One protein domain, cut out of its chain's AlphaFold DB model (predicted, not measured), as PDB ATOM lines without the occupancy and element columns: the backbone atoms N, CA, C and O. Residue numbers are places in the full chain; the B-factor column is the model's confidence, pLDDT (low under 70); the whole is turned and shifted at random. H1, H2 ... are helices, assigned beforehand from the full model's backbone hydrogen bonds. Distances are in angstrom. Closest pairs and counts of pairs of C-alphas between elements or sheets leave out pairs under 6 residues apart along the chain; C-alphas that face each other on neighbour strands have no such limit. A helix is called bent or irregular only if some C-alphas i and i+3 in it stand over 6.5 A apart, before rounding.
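This is residues 2 to 50 of the 150 residues of the protein "Putative uncharacterized protein YHL042W" of Saccharomyces cerevisiae (strain ATCC 204508 / S288c) (UniProt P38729). Two straight helices meet near their ends and make an open, flat L: H1 is the shorter arm, H2 the longer one, and the corner lies at Ser 20. Away from that corner the two arms stand free of each other, residues 2 to 16 in H1 and residues 28 to 50 in H2. The printed part has 49 residues, with two named helices in the order H1, H2 and no named strand; its class is all helix. It is extended, with a radius of gyration of the C-alphas of 16.2 A and spans of 44 by 31 by 8 A.

Start with H1, residues 2 to 19, and go on through Ser 20, a tight link, into H2, residues 21 to 50. H1 and H2 touch only at the corner, with 4 pairs of C-alphas within 8 A. Look there for their closest C-alphas, those of Ser 17 and Asn 23, 6.6 A apart. H1 touches H2 with residues 17 to 18 alone, and H2 touches H1 with residues 23 to 27 alone. Their lines stand at a steep tilt of 67 degrees, only just short of about perpendicular, and they run opposite ways. Their centres are 23.5 A apart. Along the backbone, the O of residue i and the N of residue i+4 are within hydrogen-bond range in 12 of 14 pairs in H1 and 24 of 26 in H2.

Find C-alpha 2 at (178.477, 70.202, 260.646); from there H1 runs 26.6 A to C-alpha 19 at (170.538, 92.524, 248.594). H2 begins at C-alpha 21 and runs 43.3 A to C-alpha 50 at (215.036, 91.285, 245.758). H2 is neither bent nor irregular, but only just: C-alphas 22 and 25 are 6.5 A apart.

The two C-alphas farthest apart are those of Phe 5 and Ser 50, at 44.9 A. The printed part has no cut, and its one link is tight. In the B-factor column the mean pLDDT of the printed part is 77.3; residues 2 to 6 and 12 to 22 are under 70 in this model.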
ATOM      1  N   LYS A   2     177.901  68.839 260.498       52.09
ATOM      2  CA  LYS A   2     178.477  70.202 260.646       52.09
ATOM      3  C   LYS A   2     178.877  70.903 259.330       52.09
ATOM      4  O   LYS A   2     178.704  72.109 259.209       52.09
ATOM      5  N   GLN A   3     179.336  70.162 258.320       52.45
ATOM      6  CA  GLN A   3     179.817  70.748 257.059       52.45
ATOM      7  C   GLN A   3     178.698  71.330 256.168       52.45
ATOM      8  O   GLN A   3     178.922  72.327 255.490       52.45
ATOM      9  N   ARG A   4     177.472  70.778 256.220       54.24
ATOM     10  CA  ARG A   4     176.325  71.301 255.446       54.24
ATOM     11  C   ARG A   4     175.794  72.624 256.007       54.24
ATOM     12  O   ARG A   4     175.410  73.488 255.230       54.24
ATOM     13  N   PHE A   5     175.828  72.816 257.328       55.67
ATOM     14  CA  PHE A   5     175.407  74.079 257.949       55.67
ATOM     15  C   PHE A   5     176.334  75.247 257.587       55.67
ATOM     16  O   PHE A   5     175.845  76.344 257.332       55.67
ATOM     17  N   SER A   6     177.645  74.997 257.493       67.20
ATOM     18  CA  SER A   6     178.623  76.022 257.104       67.20
ATOM     19  C   SER A   6     178.347  76.562 255.696       67.20
ATOM     20  O   SER A   6     178.225  77.768 255.515       67.20
ATOM     21  N   GLN A   7     178.120  75.682 254.712       70.17
ATOM     22  CA  GLN A   7     177.847  76.119 253.338       70.17
ATOM     23  C   GLN A   7     176.548  76.927 253.212       70.17
ATOM     24  O   GLN A   7     176.532  77.943 252.521       70.17
ATOM     25  N   VAL A   8     175.474  76.519 253.901       71.65
ATOM     26  CA  VAL A   8     174.191  77.241 253.854       71.65
ATOM     27  C   VAL A   8     174.320  78.634 254.474       71.65
ATOM     28  O   VAL A   8     173.825  79.601 253.898       71.65
ATOM     29  N   ALA A   9     175.035  78.765 255.595       70.85
ATOM     30  CA  ALA A   9     175.285  80.062 256.216       70.85
ATOM     31  C   ALA A   9     176.097  80.989 255.296       70.85
ATOM     32  O   ALA A   9     175.724  82.149 255.132       70.85
ATOM     33  N   THR A  10     177.141  80.476 254.637       72.07
ATOM     34  CA  THR A  10     177.956  81.257 253.693       72.07
ATOM     35  C   THR A  10     177.130  81.750 252.504       72.07
ATOM     36  O   THR A  10     177.239  82.917 252.133       72.07
ATOM     37  N   VAL A  11     176.252  80.908 251.943       74.88
ATOM     38  CA  VAL A  11     175.365  81.305 250.834       74.88
ATOM     39  C   VAL A  11     174.356  82.359 251.288       74.88
ATOM     40  O   VAL A  11     174.183  83.363 250.603       74.88
ATOM     41  N   ILE A  12     173.724  82.180 252.453       69.50
ATOM     42  CA  ILE A  12     172.772  83.160 252.994       69.50
ATOM     43  C   ILE A  12     173.465  84.505 253.246       69.50
ATOM     44  O   ILE A  12     172.934  85.538 252.839       69.50
ATOM     45  N   PHE A  13     174.658  84.513 253.848       64.73
ATOM     46  CA  PHE A  13     175.435  85.740 254.046       64.73
ATOM     47  C   PHE A  13     175.779  86.415 252.716       64.73
ATOM     48  O   PHE A  13     175.639  87.632 252.606       64.73
ATOM     49  N   PHE A  14     176.160  85.647 251.693       67.78
ATOM     50  CA  PHE A  14     176.453  86.179 250.362       67.78
ATOM     51  C   PHE A  14     175.207  86.809 249.715       67.78
ATOM     52  O   PHE A  14     175.254  87.944 249.243       67.78
ATOM     53  N   VAL A  15     174.055  86.132 249.787       67.42
ATOM     54  CA  VAL A  15     172.770  86.626 249.256       67.42
ATOM     55  C   VAL A  15     172.292  87.877 250.001       67.42
ATOM     56  O   VAL A  15     171.872  88.846 249.366       67.42
ATOM     57  N   MET A  16     172.379  87.900 251.335       60.63
ATOM     58  CA  MET A  16     172.003  89.079 252.126       60.63
ATOM     59  C   MET A  16     172.938  90.267 251.865       60.63
ATOM     60  O   MET A  16     172.476  91.408 251.811       60.63
ATOM     61  N   SER A  17     174.229  90.001 251.650       61.43
ATOM     62  CA  SER A  17     175.231  91.028 251.344       61.43
ATOM     63  C   SER A  17     174.973  91.705 249.997       61.43
ATOM     64  O   SER A  17     175.106  92.922 249.896       61.43
ATOM     65  N   ILE A  18     174.515  90.948 248.994       62.98
ATOM     66  CA  ILE A  18     174.136  91.483 247.674       62.98
ATOM     67  C   ILE A  18     172.848  92.319 247.748       62.98
ATOM     68  O   ILE A  18     172.692  93.291 247.012       62.98
ATOM     69  N   ARG A  19     171.901  91.965 248.628       64.83
ATOM     70  CA  ARG A  19     170.538  92.524 248.594       64.83
ATOM     71  C   ARG A  19     170.399  93.928 249.194       64.83
ATOM     72  O   ARG A  19     169.406  94.596 248.911       64.83
ATOM     73  N   SER A  20     171.351  94.399 249.998       66.25
ATOM     74  CA  SER A  20     171.278  95.735 250.603       66.25
ATOM     75  C   SER A  20     172.201  96.719 249.875       66.25
ATOM     76  O   SER A  20     173.411  96.688 250.109       66.25
ATOM     77  N   PRO A  21     171.678  97.657 249.059       65.98
ATOM     78  CA  PRO A  21     172.508  98.694 248.438       65.98
ATOM     79  C   PRO A  21     173.228  99.568 249.478       65.98
ATOM     80  O   PRO A  21     174.294 100.104 249.190       65.98
ATOM     81  N   ARG A  22     172.709  99.646 250.717       67.75
ATOM     82  CA  ARG A  22     173.388 100.318 251.840       67.75
ATOM     83  C   ARG A  22     174.679  99.611 252.264       67.75
ATOM     84  O   ARG A  22     175.593 100.277 252.731       67.75
ATOM     85  N   ASN A  23     174.771  98.295 252.073       72.85
ATOM     86  CA  ASN A  23     175.965  97.522 252.407       72.85
ATOM     87  C   ASN A  23     176.904  97.340 251.210       72.85
ATOM     88  O   ASN A  23     178.080  97.068 251.423       72.85
ATOM     89  N   LEU A  24     176.430  97.516 249.970       78.53
ATOM     90  CA  LEU A  24     177.271  97.379 248.777       78.53
ATOM     91  C   LEU A  24     178.493  98.305 248.841       78.53
ATOM     92  O   LEU A  24     179.606  97.862 248.579       78.53
ATOM     93  N   GLY A  25     178.296  99.558 249.269       83.67
ATOM     94  CA  GLY A  25     179.394 100.500 249.491       83.67
ATOM     95  C   GLY A  25     180.385 100.010 250.549       83.67
ATOM     96  O   GLY A  25     181.584 100.073 250.319       83.67
ATOM     97  N   PHE A  26     179.896  99.456 251.663       86.04
ATOM     98  CA  PHE A  26     180.740  98.908 252.731       86.04
ATOM     99  C   PHE A  26     181.535  97.673 252.285       86.04
ATOM    100  O   PHE A  26     182.725  97.570 252.563       86.04
ATOM    101  N   PHE A  27     180.915  96.736 251.564       85.99
ATOM    102  CA  PHE A  27     181.629  95.575 251.026       85.99
ATOM    103  C   PHE A  27     182.637  95.980 249.959       85.99
ATOM    104  O   PHE A  27     183.721  95.408 249.907       85.99
ATOM    105  N   PHE A  28     182.307  96.976 249.137       87.86
ATOM    106  CA  PHE A  28     183.226  97.502 248.140       87.86
ATOM    107  C   PHE A  28     184.430  98.190 248.794       87.86
ATOM    108  O   PHE A  28     185.563  97.880 248.439       87.86
ATOM    109  N   THR A  29     184.221  99.058 249.791       87.28
ATOM    110  CA  THR A  29     185.330  99.697 250.518       87.28
ATOM    111  C   THR A  29     186.162  98.685 251.295       87.28
ATOM    112  O   THR A  29     187.386  98.773 251.266       87.28
ATOM    113  N   LEU A  30     185.534  97.689 251.927       90.21
ATOM    114  CA  LEU A  30     186.242  96.601 252.601       90.21
ATOM    115  C   LEU A  30     187.054  95.760 251.609       90.21
ATOM    116  O   LEU A  30     188.210  95.455 251.881       90.21
ATOM    117  N   ALA A  31     186.490  95.419 250.449       91.67
ATOM    118  CA  ALA A  31     187.197  94.679 249.408       91.67
ATOM    119  C   ALA A  31     188.391  95.474 248.865       91.67
ATOM    120  O   ALA A  31     189.480  94.921 248.747       91.67
ATOM    121  N   LEU A  32     188.220  96.774 248.601       92.85
ATOM    122  CA  LEU A  32     189.323  97.652 248.207       92.85
ATOM    123  C   LEU A  32     190.401  97.724 249.288       92.85
ATOM    124  O   LEU A  32     191.583  97.630 248.973       92.85
ATOM    125  N   PHE A  33     190.013  97.844 250.557       93.12
ATOM    126  CA  PHE A  33     190.954  97.854 251.671       93.12
ATOM    127  C   PHE A  33     191.740  96.540 251.767       93.12
ATOM    128  O   PHE A  33     192.962  96.568 251.874       93.12
ATOM    129  N   VAL A  34     191.067  95.391 251.648       94.55
ATOM    130  CA  VAL A  34     191.723  94.074 251.627       94.55
ATOM    131  C   VAL A  34     192.684  93.962 250.442       94.55
ATOM    132  O   VAL A  34     193.816  93.532 250.630       94.55
ATOM    133  N   VAL A  35     192.285  94.401 249.244       94.75
ATOM    134  CA  VAL A  35     193.163  94.410 248.062       94.75
ATOM    135  C   VAL A  35     194.391  95.291 248.291       94.75
ATOM    136  O   VAL A  35     195.500  94.867 247.974       94.75
ATOM    137  N   LEU A  36     194.221  96.481 248.876       93.42
ATOM    138  CA  LEU A  36     195.330  97.378 249.199       93.42
ATOM    139  C   LEU A  36     196.300  96.732 250.194       93.42
ATOM    140  O   LEU A  36     197.496  96.683 249.911       93.42
ATOM    141  N   VAL A  37     195.798  96.162 251.294       93.20
ATOM    142  CA  VAL A  37     196.631  95.465 252.289       93.20
ATOM    143  C   VAL A  37     197.364  94.284 251.650       93.20
ATOM    144  O   VAL A  37     198.585  94.202 251.746       93.20
ATOM    145  N   CYS A  38     196.664  93.415 250.914       91.90
ATOM    146  CA  CYS A  38     197.292  92.289 250.220       91.90
ATOM    147  C   CYS A  38     198.355  92.746 249.209       91.90
ATOM    148  O   CYS A  38     199.404  92.117 249.101       91.90
ATOM    149  N   SER A  39     198.111  93.845 248.486       90.10
ATOM    150  CA  SER A  39     199.076  94.391 247.527       90.10
ATOM    151  C   SER A  39     200.328  94.950 248.206       90.10
ATOM    152  O   SER A  39     201.430  94.765 247.691       90.10
ATOM    153  N   GLN A  40     200.178  95.575 249.379       88.57
ATOM    154  CA  GLN A  40     201.289  96.110 250.159       88.57
ATOM    155  C   GLN A  40     202.146  94.983 250.744       88.57
ATOM    156  O   GLN A  40     203.371  95.044 250.645       88.57
ATOM    157  N   GLU A  41     201.524  93.940 251.297       85.42
ATOM    158  CA  GLU A  41     202.234  92.754 251.794       85.42
ATOM    159  C   GLU A  41     202.967  92.029 250.660       85.42
ATOM    160  O   GLU A  41     204.148  91.708 250.784       85.42
ATOM    161  N   TRP A  42     202.306  91.851 249.511       83.70
ATOM    162  CA  TRP A  42     202.920  91.260 248.322       83.70
ATOM    163  C   TRP A  42     204.129  92.070 247.846       83.70
ATOM    164  O   TRP A  42     205.204  91.520 247.615       83.70
ATOM    165  N   PHE A  43     203.979  93.392 247.731       82.15
ATOM    166  CA  PHE A  43     205.073  94.273 247.335       82.15
ATOM    167  C   PHE A  43     206.233  94.218 248.336       82.15
ATOM    168  O   PHE A  43     207.393  94.154 247.935       82.15
ATOM    169  N   SER A  44     205.926  94.186 249.634       82.62
ATOM    170  CA  SER A  44     206.926  94.108 250.701       82.62
ATOM    171  C   SER A  44     207.696  92.788 250.649       82.62
ATOM    172  O   SER A  44     208.923  92.793 250.735       82.62
ATOM    173  N   PHE A  45     207.001  91.669 250.438       83.66
ATOM    174  CA  PHE A  45     207.608  90.353 250.242       83.66
ATOM    175  C   PHE A  45     208.558  90.330 249.036       83.66
ATOM    176  O   PHE A  45     209.710  89.912 249.161       83.66
ATOM    177  N   GLU A  46     208.112  90.838 247.887       82.82
ATOM    178  CA  GLU A  46     208.905  90.889 246.652       82.82
ATOM    179  C   GLU A  46     210.148  91.774 246.791       82.82
ATOM    180  O   GLU A  46     211.254  91.384 246.405       82.82
ATOM    181  N   MET A  47     209.993  92.957 247.391       79.69
ATOM    182  CA  MET A  47     211.114  93.859 247.651       79.69
ATOM    183  C   MET A  47     212.118  93.235 248.617       79.69
ATOM    184  O   MET A  47     213.322  93.314 248.379       79.69
ATOM    185  N   ASN A  48     211.643  92.564 249.667       83.16
ATOM    186  CA  ASN A  48     212.518  91.900 250.625       83.16
ATOM    187  C   ASN A  48     213.319  90.764 249.965       83.16
ATOM    188  O   ASN A  48     214.528  90.671 250.164       83.16
ATOM    189  N   ARG A  49     212.687  89.962 249.094       85.50
ATOM    190  CA  ARG A  49     213.373  88.933 248.285       85.50
ATOM    191  C   ARG A  49     214.428  89.525 247.354       85.50
ATOM    192  O   ARG A  49     215.534  89.002 247.253       85.50
ATOM    193  N   SER A  50     214.099  90.620 246.669       83.66
ATOM    194  CA  SER A  50     215.036  91.285 245.758       83.66
ATOM    195  C   SER A  50     216.254  91.842 246.501       83.66
ATOM    196  O   SER A  50     217.391  91.697 246.041       83.66
TER     197      SER A  50